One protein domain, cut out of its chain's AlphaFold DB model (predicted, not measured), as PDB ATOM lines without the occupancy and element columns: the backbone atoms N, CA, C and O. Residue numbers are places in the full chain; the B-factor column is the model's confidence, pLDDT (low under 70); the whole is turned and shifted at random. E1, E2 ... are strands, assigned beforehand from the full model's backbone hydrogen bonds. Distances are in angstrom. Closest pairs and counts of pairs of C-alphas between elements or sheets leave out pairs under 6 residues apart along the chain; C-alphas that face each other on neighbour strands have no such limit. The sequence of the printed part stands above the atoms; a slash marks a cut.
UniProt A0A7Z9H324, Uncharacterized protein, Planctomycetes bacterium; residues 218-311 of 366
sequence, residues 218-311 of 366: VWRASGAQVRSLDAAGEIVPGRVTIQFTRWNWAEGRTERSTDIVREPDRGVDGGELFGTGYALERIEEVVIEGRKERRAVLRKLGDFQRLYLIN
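Overview. This is residues 218 to 311 of the 366 residues of an uncharacterized protein of Planctomycetes bacterium (UniProt A0A7Z9H324). Two three-stranded sheets, E1 E2 E3 and E4 E5 E6, pack partly face to face as a sandwich, their strands crossed at 65 degrees. Residues 287 to 292 stick out. The 94 printed residues hold six named strands, E1 to E6 in chain order, class all strand; each sheet is a meander, each strand the antiparallel neighbour of the one before. The whole is elongated, 51 by 31 by 25 A, and only just compact, close to loose, with radius of gyration of the C-alphas 14.6 A.

Along the chain. Find C-alpha 218 at (7.852, 30.724, 34.993), where E1, residues 218 to 225, begins; E2, 239 to 248, spans 27.8 A and E3, 253 to 262, 29.3 A. E4, 278 to 288, bends by 63 degrees at residue 281; E5, 291 to 300, spans 28.1 A; E6, 306 to 310, ends at (-2.295, 33.589, 28.576).

Arrangement. Look for N 220 and O 243 of E1 and E2, 2.8 A, N 242 and O 259 of E2 and E3, 2.8 A, N 284 and O 295 of E4 and E5, 2.9 A, and N 298 and O 307 of E5 and E6, 2.9 A, within hydrogen-bond range. Between sheets, the closest C-alphas of E1 and E6 are Ala 221 and Leu 309, 5.8 A.

Size, cuts and confidence. The farthest C-alphas, Ala 232 and Gly 252, are 51.5 A apart. Links E1 to E2 and E3 to E4 are long; the printed part has no cut, and residue 311 has pLDDT under 70.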
ATOM      1  N   VAL A 218       9.206  30.231  35.245       88.50
ATOM      2  CA  VAL A 218       7.852  30.724  34.993       88.50
ATOM      3  C   VAL A 218       7.901  31.785  33.902       88.50
ATOM      4  O   VAL A 218       8.707  32.716  33.950       88.50
ATOM      5  N   TRP A 219       6.997  31.657  32.934       87.88
ATOM      6  CA  TRP A 219       6.791  32.621  31.858       87.88
ATOM      7  C   TRP A 219       5.507  33.411  32.099       87.88
ATOM      8  O   TRP A 219       4.474  32.830  32.425       87.88
ATOM      9  N   ARG A 220       5.560  34.729  31.899       85.25
ATOM     10  CA  ARG A 220       4.402  35.628  31.993       85.25
ATOM     11  C   ARG A 220       4.291  36.452  30.723       85.25
ATOM     12  O   ARG A 220       5.300  36.901  30.184       85.25
ATOM     13  N   ALA A 221       3.064  36.682  30.275       85.19
ATOM     14  CA  ALA A 221       2.765  37.626  29.210       85.19
ATOM     15  C   ALA A 221       1.734  38.634  29.717       85.19
ATOM     16  O   ALA A 221       0.709  38.251  30.279       85.19
ATOM     17  N   SER A 222       2.005  39.920  29.516       84.31
ATOM     18  CA  SER A 222       1.084  41.000  29.864       84.31
ATOM     19  C   SER A 222       0.997  42.042  28.751       84.31
ATOM     20  O   SER A 222       1.909  42.206  27.933       84.31
ATOM     21  N   GLY A 223      -0.137  42.743  28.691       80.31
ATOM     22  CA  GLY A 223      -0.325  43.854  27.757       80.31
ATOM     23  C   GLY A 223      -0.270  43.447  26.282       80.31
ATOM     24  O   GLY A 223       0.109  44.263  25.445       80.31
ATOM     25  N   ALA A 224      -0.628  42.200  25.954       83.56
ATOM     26  CA  ALA A 224      -0.587  41.695  24.586       83.56
ATOM     27  C   ALA A 224      -1.519  42.497  23.655       83.56
ATOM     28  O   ALA A 224      -2.730  42.627  23.879       83.56
ATOM     29  N   GLN A 225      -0.944  43.024  22.579       84.44
ATOM     30  CA  GLN A 225      -1.617  43.736  21.502       84.44
ATOM     31  C   GLN A 225      -1.361  42.982  20.206       84.44
ATOM     32  O   GLN A 225      -0.213  42.782  19.822       84.44
ATOM     33  N   VAL A 226      -2.437  42.540  19.562       84.62
ATOM     34  CA  VAL A 226      -2.367  41.846  18.273       84.62
ATOM     35  C   VAL A 226      -2.092  42.872  17.183       84.62
ATOM     36  O   VAL A 226      -2.546  44.014  17.281       84.62
ATOM     37  N   ARG A 227      -1.366  42.460  16.145       85.38
ATOM     38  CA  ARG A 227      -1.181  43.252  14.930       85.38
ATOM     39  C   ARG A 227      -2.522  43.708  14.348       85.38
ATOM     40  O   ARG A 227      -3.460  42.920  14.230       85.38
ATOM     41  N   SER A 228      -2.600  44.975  13.959       85.38
ATOM     42  CA  SER A 228      -3.815  45.595  13.420       85.38
ATOM     43  C   SER A 228      -3.489  46.584  12.308       85.38
ATOM     44  O   SER A 228      -2.353  47.033  12.195       85.38
ATOM     45  N   LEU A 229      -4.488  46.949  11.506       87.19
ATOM     46  CA  LEU A 229      -4.379  48.074  10.577       87.19
ATOM     47  C   LEU A 229      -4.707  49.374  11.315       87.19
ATOM     48  O   LEU A 229      -5.666  49.409  12.090       87.19
ATOM     49  N   ASP A 230      -3.916  50.419  11.098       85.19
ATOM     50  CA  ASP A 230      -4.260  51.761  11.559       85.19
ATOM     51  C   ASP A 230      -5.269  52.455  10.621       85.19
ATOM     52  O   ASP A 230      -5.741  51.889   9.632       85.19
ATOM     53  N   ALA A 231      -5.624  53.702  10.944       84.56
ATOM     54  CA  ALA A 231      -6.565  54.496  10.155       84.56
ATOM     55  C   ALA A 231      -6.045  54.859   8.747       84.56
ATOM     56  O   ALA A 231      -6.848  55.226   7.890       84.56
ATOM     57  N   ALA A 232      -4.735  54.760   8.509       87.62
ATOM     58  CA  ALA A 232      -4.108  54.974   7.208       87.62
ATOM     59  C   ALA A 232      -4.009  53.676   6.382       87.62
ATOM     60  O   ALA A 232      -3.648  53.723   5.207       87.62
ATOM     61  N   GLY A 233      -4.373  52.526   6.964       86.06
ATOM     62  CA  GLY A 233      -4.243  51.212   6.337       86.06
ATOM     63  C   GLY A 233      -2.835  50.622   6.446       86.06
ATOM     64  O   GLY A 233      -2.544  49.638   5.766       86.06
ATOM     65  N   GLU A 234      -1.970  51.187   7.291       87.94
ATOM     66  CA  GLU A 234      -0.651  50.635   7.586       87.94
ATOM     67  C   GLU A 234      -0.735  49.573   8.689       87.94
ATOM     68  O   GLU A 234      -1.584  49.613   9.583       87.94
ATOM     69  N   ILE A 235       0.150  48.576   8.615       83.12
ATOM     70  CA  ILE A 235       0.206  47.491   9.596       83.12
ATOM     71  C   ILE A 235       0.953  47.980  10.837       83.12
ATOM     72  O   ILE A 235       2.161  48.198  10.804       83.12
ATOM     73  N   VAL A 236       0.250  48.046  11.965       85.75
ATOM     74  CA  VAL A 236       0.853  48.247  13.283       85.75
ATOM     75  C   VAL A 236       1.255  46.881  13.839       85.75
ATOM     76  O   VAL A 236       0.378  46.035  14.049       85.75
ATOM     77  N   PRO A 237       2.553  46.623  14.083       84.62
ATOM     78  CA  PRO A 237       2.999  45.337  14.599       84.62
ATOM     79  C   PRO A 237       2.431  45.092  15.998       84.62
ATOM     80  O   PRO A 237       2.372  46.000  16.833       84.62
ATOM     81  N   GLY A 238       2.045  43.844  16.259       88.69
ATOM     82  CA  GLY A 238       1.669  43.420  17.596       88.69
ATOM     83  C   GLY A 238       2.837  43.577  18.566       88.69
ATOM     84  O   GLY A 238       4.006  43.550  18.173       88.69
ATOM     85  N   ARG A 239       2.532  43.749  19.848       90.12
ATOM     86  CA  ARG A 239       3.535  43.817  20.916       90.12
ATOM     87  C   ARG A 239       3.031  43.142  22.176       90.12
ATOM     88  O   ARG A 239       1.834  43.159  22.453       90.12
ATOM     89  N   VAL A 240       3.940  42.580  22.952       89.56
ATOM     90  CA  VAL A 240       3.631  41.939  24.229       89.56
ATOM     91  C   VAL A 240       4.781  42.157  25.201       89.56
ATOM     92  O   VAL A 240       5.944  42.123  24.810       89.56
ATOM     93  N   THR A 241       4.453  42.388  26.470       90.06
ATOM     94  CA  THR A 241       5.453  42.381  27.539       90.06
ATOM     95  C   THR A 241       5.611  40.947  28.011       90.06
ATOM     96  O   THR A 241       4.644  40.350  28.486       90.06
ATOM     97  N   ILE A 242       6.806  40.385  27.867       90.06
ATOM     98  CA  ILE A 242       7.125  39.033  28.314       90.06
ATOM     99  C   ILE A 242       8.017  39.149  29.539       90.06
ATOM    100  O   ILE A 242       8.992  39.895  29.541       90.06
ATOM    101  N   GLN A 243       7.680  38.400  30.580       89.88
ATOM    102  CA  GLN A 243       8.518  38.248  31.759       89.88
ATOM    103  C   GLN A 243       8.929  36.789  31.866       89.88
ATOM    104  O   GLN A 243       8.109  35.884  31.707       89.88
ATOM    105  N   PHE A 244      10.197  36.564  32.160       90.06
ATOM    106  CA  PHE A 244      10.733  35.251  32.447       90.06
ATOM    107  C   PHE A 244      11.364  35.290  33.824       90.06
ATOM    108  O   PHE A 244      12.217  36.127  34.113       90.06
ATOM    109  N   THR A 245      10.897  34.406  34.689       89.38
ATOM    110  CA  THR A 245      11.446  34.236  36.027       89.38
ATOM    111  C   THR A 245      12.091  32.865  36.097       89.38
ATOM    112  O   THR A 245      11.481  31.880  35.679       89.38
ATOM    113  N   ARG A 246      13.302  32.782  36.640       90.94
ATOM    114  CA  ARG A 246      13.982  31.514  36.911       90.94
ATOM    115  C   ARG A 246      14.591  31.513  38.302       90.94
ATOM    116  O   ARG A 246      14.958  32.562  38.822       90.94
ATOM    117  N   TRP A 247      14.735  30.332  38.881       91.50
ATOM    118  CA  TRP A 247      15.587  30.165  40.049       91.50
ATOM    119  C   TRP A 247      17.059  30.206  39.634       91.50
ATOM    120  O   TRP A 247      17.495  29.407  38.797       91.50
ATOM    121  N   ASN A 248      17.824  31.127  40.214       90.12
ATOM    122  CA  ASN A 248      19.269  31.158  40.069       90.12
ATOM    123  C   ASN A 248      19.895  30.255  41.137       90.12
ATOM    124  O   ASN A 248      20.011  30.636  42.299       90.12
ATOM    125  N   TRP A 249      20.310  29.058  40.723       88.19
ATOM    126  CA  TRP A 249      20.929  28.061  41.600       88.19
ATOM    127  C   TRP A 249      22.228  28.548  42.246       88.19
ATOM    128  O   TRP A 249      22.471  28.228  43.402       88.19
ATOM    129  N   ALA A 250      23.020  29.356  41.533       88.12
ATOM    130  CA  ALA A 250      24.297  29.857  42.039       88.12
ATOM    131  C   ALA A 250      24.122  30.918  43.133       88.12
ATOM    132  O   ALA A 250      24.935  30.998  44.043       88.12
ATOM    133  N   GLU A 251      23.067  31.729  43.038       86.69
ATOM    134  CA  GLU A 251      22.801  32.819  43.986       86.69
ATOM    135  C   GLU A 251      21.716  32.473  45.016       86.69
ATOM    136  O   GLU A 251      21.387  33.311  45.851       86.69
ATOM    137  N   GLY A 252      21.102  31.287  44.924       85.62
ATOM    138  CA  GLY A 252      20.030  30.866  45.827       85.62
ATOM    139  C   GLY A 252      18.829  31.816  45.841       85.62
ATOM    140  O   GLY A 252      18.205  31.998  46.885       85.62
ATOM    141  N   ARG A 253      18.517  32.465  44.711       85.50
ATOM    142  CA  ARG A 253      17.436  33.459  44.630       85.50
ATOM    143  C   ARG A 253      16.725  33.474  43.287       85.50
ATOM    144  O   ARG A 253      17.214  32.983  42.271       85.50
ATOM    145  N   THR A 254      15.560  34.104  43.282       87.94
ATOM    146  CA  THR A 254      14.768  34.343  42.079       87.94
ATOM    147  C   THR A 254      15.414  35.411  41.188       87.94
ATOM    148  O   THR A 254      15.619  36.544  41.619       87.94
ATOM    149  N   GLU A 255      15.647  35.093  39.915       89.88
ATOM    150  CA  GLU A 255      16.060  36.045  38.878       89.88
ATOM    151  C   GLU A 255      14.873  36.357  37.958       89.88
ATOM    152  O   GLU A 255      14.160  35.454  37.506       89.88
ATOM    153  N   ARG A 256      14.650  37.646  37.681       89.69
ATOM    154  CA  ARG A 256      13.543  38.140  36.853       89.69
ATOM    155  C   ARG A 256      14.079  38.935  35.675       89.69
ATOM    156  O   ARG A 256      14.778  39.924  35.864       89.69
ATOM    157  N   SER A 257      13.635  38.563  34.485       90.38
ATOM    158  CA  SER A 257      13.906  39.274  33.239       90.38
ATOM    159  C   SER A 257      12.589  39.711  32.611       90.38
ATOM    160  O   SER A 257      11.588  38.998  32.678       90.38
ATOM    161  N   THR A 258      12.545  40.910  32.040       90.69
ATOM    162  CA  THR A 258      11.346  41.462  31.394       90.69
ATOM    163  C   THR A 258      11.747  42.188  30.125       90.69
ATOM    164  O   THR A 258      12.722  42.933  30.138       90.69
ATOM    165  N   ASP A 259      10.988  41.986  29.053       91.06
ATOM    166  CA  ASP A 259      11.191  42.684  27.789       91.06
ATOM    167  C   ASP A 259       9.858  42.944  27.070       91.06
ATOM    168  O   ASP A 259       8.878  42.212  27.246       91.06
ATOM    169  N   ILE A 260       9.816  44.002  26.261       90.44
ATOM    170  CA  ILE A 260       8.682  44.341  25.400       90.44
ATOM    171  C   ILE A 260       9.034  43.926  23.979       90.44
ATOM    172  O   ILE A 260       9.784  44.596  23.270       90.44
ATOM    173  N   VAL A 261       8.421  42.838  23.537       92.56
ATOM    174  CA  VAL A 261       8.758  42.183  22.279       92.56
ATOM    175  C   VAL A 261       7.701  42.510  21.235       92.56
ATOM    176  O   VAL A 261       6.500  42.537  21.524       92.56
ATOM    177  N   ARG A 262       8.147  42.770  20.006       91.62
ATOM    178  CA  ARG A 262       7.268  42.993  18.856       91.62
ATOM    179  C   ARG A 262       7.083  41.703  18.077       91.62
ATOM    180  O   ARG A 262       8.013  40.916  17.930       91.62
ATOM    181  N   GLU A 263       5.876  41.511  17.571       90.75
ATOM    182  CA  GLU A 263       5.545  40.387  16.708       90.75
ATOM    183  C   GLU A 263       6.384  40.448  15.420       90.75
ATOM    184  O   GLU A 263       6.352  41.487  14.746       90.75
ATOM    185  N   PRO A 264       7.121  39.378  15.065       89.44
ATOM    186  CA  PRO A 264       8.010  39.387  13.910       89.44
ATOM    187  C   PRO A 264       7.235  39.447  12.590       89.44
ATOM    188  O   PRO A 264       6.037  39.148  12.514       89.44
ATOM    189  N   ASP A 265       7.910  39.850  11.516       84.75
ATOM    190  CA  ASP A 265       7.322  39.806  10.179       84.75
ATOM    191  C   ASP A 265       6.989  38.372   9.763       84.75
ATOM    192  O   ASP A 265       7.544  37.390  10.255       84.75
ATOM    193  N   ARG A 266       6.025  38.233   8.849       77.38
ATOM    194  CA  ARG A 266       5.525  36.913   8.461       77.38
ATOM    195  C   ARG A 266       6.653  36.084   7.841       77.38
ATOM    196  O   ARG A 266       7.169  36.439   6.788       77.38
ATOM    197  N   GLY A 267       6.961  34.945   8.460       73.19
ATOM    198  CA  GLY A 267       8.027  34.045   8.010       73.19
ATOM    199  C   GLY A 267       9.426  34.438   8.490       73.19
ATOM    200  O   GLY A 267      10.389  33.793   8.088       73.19
ATOM    201  N   VAL A 268       9.533  35.461   9.340       83.31
ATOM    202  CA  VAL A 268      10.762  35.844  10.036       83.31
ATOM    203  C   VAL A 268      10.672  35.352  11.474       83.31
ATOM    204  O   VAL A 268       9.620  35.431  12.107       83.31
ATOM    205  N   ASP A 269      11.781  34.838  11.988       80.75
ATOM    206  CA  ASP A 269      11.861  34.415  13.378       80.75
ATOM    207  C   ASP A 269      12.080  35.621  14.292       80.75
ATOM    208  O   ASP A 269      12.843  36.536  13.974       80.75
ATOM    209  N   GLY A 270      11.397  35.629  15.437       85.12
ATOM    210  CA  GLY A 270      11.654  36.610  16.484       85.12
ATOM    211  C   GLY A 270      13.058  36.457  17.076       85.12
ATOM    212  O   GLY A 270      13.683  35.400  16.978       85.12
ATOM    213  N   GLY A 271      13.539  37.516  17.732       90.44
ATOM    214  CA  GLY A 271      14.759  37.446  18.533       90.44
ATOM    215  C   GLY A 271      14.611  36.471  19.706       90.44
ATOM    216  O   GLY A 271      13.512  36.286  20.238       90.44
ATOM    217  N   GLU A 272      15.722  35.852  20.103       93.25
ATOM    218  CA  GLU A 272      15.763  34.986  21.280       93.25
ATOM    219  C   GLU A 272      15.443  35.777  22.556       93.25
ATOM    220  O   GLU A 272      15.943  36.879  22.780       93.25
ATOM    221  N   LEU A 273      14.628  35.176  23.418       92.44
ATOM    222  CA  LEU A 273      14.178  35.734  24.679       92.44
ATOM    223  C   LEU A 273      15.003  35.160  25.829       92.44
ATOM    224  O   LEU A 273      14.973  33.958  26.102       92.44
ATOM    225  N   PHE A 274      15.707  36.045  26.531       92.06
ATOM    226  CA  PHE A 274      16.372  35.774  27.813       92.06
ATOM    227  C   PHE A 274      17.382  34.607  27.806       92.06
ATOM    228  O   PHE A 274      17.605  33.987  28.845       92.06
ATOM    229  N   GLY A 275      17.974  34.281  26.650       88.62
ATOM    230  CA  GLY A 275      18.919  33.162  26.525       88.62
ATOM    231  C   GLY A 275      18.287  31.787  26.780       88.62
ATOM    232  O   GLY A 275      18.958  30.866  27.242       88.62
ATOM    233  N   THR A 276      16.970  31.668  26.591       89.75
ATOM    234  CA  THR A 276      16.205  30.439  26.872       89.75
ATOM    235  C   THR A 276      16.044  29.538  25.652       89.75
ATOM    236  O   THR A 276      15.447  28.465  25.754       89.75
ATOM    237  N   GLY A 277      16.500  29.989  24.483       91.44
ATOM    238  CA  GLY A 277      16.195  29.370  23.205       91.44
ATOM    239  C   GLY A 277      14.738  29.527  22.770       91.44
ATOM    240  O   GLY A 277      14.336  28.848  21.835       91.44
ATOM    241  N   TYR A 278      13.921  30.372  23.404       93.00
ATOM    242  CA  TYR A 278      12.565  30.685  22.933       93.00
ATOM    243  C   TYR A 278      12.523  32.033  22.223       93.00
ATOM    244  O   TYR A 278      13.188  32.972  22.637       93.00
ATOM    245  N   ALA A 279      11.690  32.146  21.193       93.56
ATOM    246  CA  ALA A 279      11.392  33.398  20.508       93.56
ATOM    247  C   ALA A 279       9.878  33.603  20.399       93.56
ATOM    248  O   ALA A 279       9.112  32.636  20.341       93.56
ATOM    249  N   LEU A 280       9.433  34.861  20.343       92.81
ATOM    250  CA  LEU A 280       8.038  35.174  20.031       92.81
ATOM    251  C   LEU A 280       7.744  34.781  18.574       92.81
ATOM    252  O   LEU A 280       8.358  35.317  17.657       92.81
ATOM    253  N   GLU A 281       6.798  33.861  18.367       91.62
ATOM    254  CA  GLU A 281       6.343  33.447  17.031       91.62
ATOM    255  C   GLU A 281       5.210  34.355  16.544       91.62
ATOM    256  O   GLU A 281       5.253  34.855  15.423       91.62
ATOM    257  N   ARG A 282       4.183  34.553  17.381       90.69
ATOM    258  CA  ARG A 282       3.015  35.395  17.075       90.69
ATOM    259  C   ARG A 282       2.222  35.765  18.326       90.69
ATOM    260  O   ARG A 282       2.383  35.140  19.377       90.69
ATOM    261  N   ILE A 283       1.307  36.719  18.181       90.00
ATOM    262  CA  ILE A 283       0.273  37.031  19.170       90.00
ATOM    263  C   ILE A 283      -1.081  36.699  18.545       90.00
ATOM    264  O   ILE A 283      -1.499  37.316  17.570       90.00
ATOM    265  N   GLU A 284      -1.777  35.713  19.102       87.88
ATOM    266  CA  GLU A 284      -3.067  35.255  18.584       87.88
ATOM    267  C   GLU A 284      -4.231  35.770  19.435       87.88
ATOM    268  O   GLU A 284      -4.144  35.844  20.662       87.88
ATOM    269  N   GLU A 285      -5.333  36.132  18.776       86.12
ATOM    270  CA  GLU A 285      -6.625  36.347  19.429       86.12
ATOM    271  C   GLU A 285      -7.435  35.054  19.329       86.12
ATOM    272  O   GLU A 285      -7.681  34.549  18.233       86.12
ATOM    273  N   VAL A 286      -7.845  34.517  20.474       84.19
ATOM    274  CA  VAL A 286      -8.646  33.297  20.587       84.19
ATOM    275  C   VAL A 286      -9.953  33.645  21.286       84.19
ATOM    276  O   VAL A 286      -9.972  34.432  22.228       84.19
ATOM    277  N   VAL A 287     -11.065  33.071  20.826       84.31
ATOM    278  CA  VAL A 287     -12.364  33.229  21.488       84.31
ATOM    279  C   VAL A 287     -12.621  32.010  22.362       84.31
ATOM    280  O   VAL A 287     -12.713  30.896  21.852       84.31
ATOM    281  N   ILE A 288     -12.749  32.227  23.668       78.31
ATOM    282  CA  ILE A 288     -13.006  31.183  24.664       78.31
ATOM    283  C   ILE A 288     -14.242  31.591  25.441       78.31
ATOM    284  O   ILE A 288     -14.296  32.691  25.984       78.31
ATOM    285  N   GLU A 289     -15.271  30.742  25.422       82.50
ATOM    286  CA  GLU A 289     -16.537  30.995  26.127       82.50
ATOM    287  C   GLU A 289     -17.146  32.380  25.813       82.50
ATOM    288  O   GLU A 289     -17.712  33.062  26.665       82.50
ATOM    289  N   GLY A 290     -16.997  32.836  24.563       80.31
ATOM    290  CA  GLY A 290     -17.490  34.139  24.101       80.31
ATOM    291  C   GLY A 290     -16.624  35.343  24.492       80.31
ATOM    292  O   GLY A 290     -16.940  36.467  24.099       80.31
ATOM    293  N   ARG A 291     -15.514  35.141  25.210       79.75
ATOM    294  CA  ARG A 291     -14.529  36.179  25.539       79.75
ATOM    295  C   ARG A 291     -13.348  36.119  24.578       79.75
ATOM    296  O   ARG A 291     -12.848  35.046  24.254       79.75
ATOM    297  N   LYS A 292     -12.900  37.287  24.117       79.56
ATOM    298  CA  LYS A 292     -11.670  37.425  23.330       79.56
ATOM    299  C   LYS A 292     -10.476  37.425  24.276       79.56
ATOM    300  O   LYS A 292     -10.289  38.375  25.029       79.56
ATOM    301  N   GLU A 293      -9.668  36.381  24.207       81.50
ATOM    302  CA  GLU A 293      -8.384  36.289  24.886       81.50
ATOM    303  C   GLU A 293      -7.248  36.505  23.895       81.50
ATOM    304  O   GLU A 293      -7.315  36.096  22.739       81.50
ATOM    305  N   ARG A 294      -6.173  37.140  24.358       83.44
ATOM    306  CA  ARG A 294      -4.947  37.302  23.575       83.44
ATOM    307  C   ARG A 294      -3.865  36.430  24.176       83.44
ATOM    308  O   ARG A 294      -3.653  36.480  25.387       83.44
ATOM    309  N   ARG A 295      -3.186  35.657  23.335       86.88
ATOM    310  CA  ARG A 295      -2.146  34.713  23.743       86.88
ATOM    311  C   ARG A 295      -0.853  35.017  23.011       86.88
ATOM    312  O   ARG A 295      -0.857  35.224  21.800       86.88
ATOM    313  N   ALA A 296       0.251  35.036  23.747       89.12
ATOM    314  CA  ALA A 296       1.574  35.065  23.139       89.12
ATOM    315  C   ALA A 296       2.030  33.628  22.894       89.12
ATOM    316  O   ALA A 296       2.020  32.805  23.810       89.12
ATOM    317  N   VAL A 297       2.416  33.331  21.656       90.81
ATOM    318  CA  VAL A 297       2.921  32.014  21.269       90.81
ATOM    319  C   VAL A 297       4.431  32.108  21.162       90.81
ATOM    320  O   VAL A 297       4.953  32.794  20.280       90.81
ATOM    321  N   LEU A 298       5.131  31.432  22.069       91.88
ATOM    322  CA  LEU A 298       6.583  31.319  22.020       91.88
ATOM    323  C   LEU A 298       6.958  30.008  21.352       91.88
ATOM    324  O   LEU A 298       6.405  28.960  21.683       91.88
ATOM    325  N   ARG A 299       7.919  30.047  20.436       92.06
ATOM    326  CA  ARG A 299       8.460  28.858  19.780       92.06
ATOM    327  C   ARG A 299       9.886  28.631  20.246       92.06
ATOM    328  O   ARG A 299      10.670  29.577  20.315       92.06
ATOM    329  N   LYS A 300      10.221  27.380  20.545       92.56
ATOM    330  CA  LYS A 300      11.599  26.986  20.823       92.56
ATOM    331  C   LYS A 300      12.401  27.014  19.517       92.56
ATOM    332  O   LYS A 300      11.992  26.428  18.520       92.56
ATOM    333  N   LEU A 301      13.510  27.733  19.498       87.12
ATOM    334  CA  LEU A 301      14.430  27.815  18.374       87.12
ATOM    335  C   LEU A 301      15.072  26.440  18.152       87.12
ATOM    336  O   LEU A 301      15.523  25.798  19.095       87.12
ATOM    337  N   GLY A 302      15.079  25.981  16.900       82.69
ATOM    338  CA  GLY A 302      15.612  24.667  16.526       82.69
ATOM    339  C   GLY A 302      14.676  23.474  16.762       82.69
ATOM    340  O   GLY A 302      14.983  22.391  16.279       82.69
ATOM    341  N   ASP A 303      13.525  23.669  17.415       82.62
ATOM    342  CA  ASP A 303      12.526  22.630  17.692       82.62
ATOM    343  C   ASP A 303      11.118  23.068  17.234       82.62
ATOM    344  O   ASP A 303      10.859  24.229  16.920       82.62
ATOM    345  N   PHE A 304      10.155  22.139  17.229       81.81
ATOM    346  CA  PHE A 304       8.740  22.439  16.938       81.81
ATOM    347  C   PHE A 304       7.887  22.683  18.194       81.81
ATOM    348  O   PHE A 304       6.660  22.787  18.108       81.81
ATOM    349  N   GLN A 305       8.518  22.776  19.367       90.75
ATOM    350  CA  GLN A 305       7.823  22.986  20.631       90.75
ATOM    351  C   GLN A 305       7.309  24.428  20.748       90.75
ATOM    352  O   GLN A 305       8.030  25.387  20.461       90.75
ATOM    353  N   ARG A 306       6.061  24.574  21.208       90.88
ATOM    354  CA  ARG A 306       5.406  25.867  21.436       90.88
ATOM    355  C   ARG A 306       4.934  26.002  22.878       90.88
ATOM    356  O   ARG A 306       4.445  25.037  23.457       90.88
ATOM    357  N   LEU A 307       5.051  27.207  23.422       88.75
ATOM    358  CA  LEU A 307       4.461  27.622  24.690       88.75
ATOM    359  C   LEU A 307       3.376  28.662  24.413       88.75
ATOM    360  O   LEU A 307       3.581  29.583  23.624       88.75
ATOM    361  N   TYR A 308       2.235  28.517  25.079       89.00
ATOM    362  CA  TYR A 308       1.091  29.410  24.937       89.00
ATOM    363  C   TYR A 308       0.912  30.176  26.240       89.00
ATOM    364  O   TYR A 308       0.523  29.599  27.253       89.00
ATOM    365  N   LEU A 309       1.219  31.469  26.221       86.00
ATOM    366  CA  LEU A 309       1.119  32.328  27.394       86.00
ATOM    367  C   LEU A 309      -0.205  33.086  27.363       86.00
ATOM    368  O   LEU A 309      -0.470  33.847  26.428       86.00
ATOM    369  N   ILE A 310      -1.030  32.875  28.389       74.75
ATOM    370  CA  ILE A 310      -2.295  33.589  28.576       74.75
ATOM    371  C   ILE A 310      -2.006  34.942  29.233       74.75
ATOM    372  O   ILE A 310      -1.210  35.045  30.165       74.75
ATOM    373  N   ASN A 311      -2.655  35.986  28.725       67.94
ATOM    374  CA  ASN A 311      -2.569  37.340  29.257       67.94
ATOM    375  C   ASN A 311      -3.390  37.461  30.561       67.94
ATOM    376  O   ASN A 311      -4.568  37.107  30.559       67.94
TER     377      ASN A 311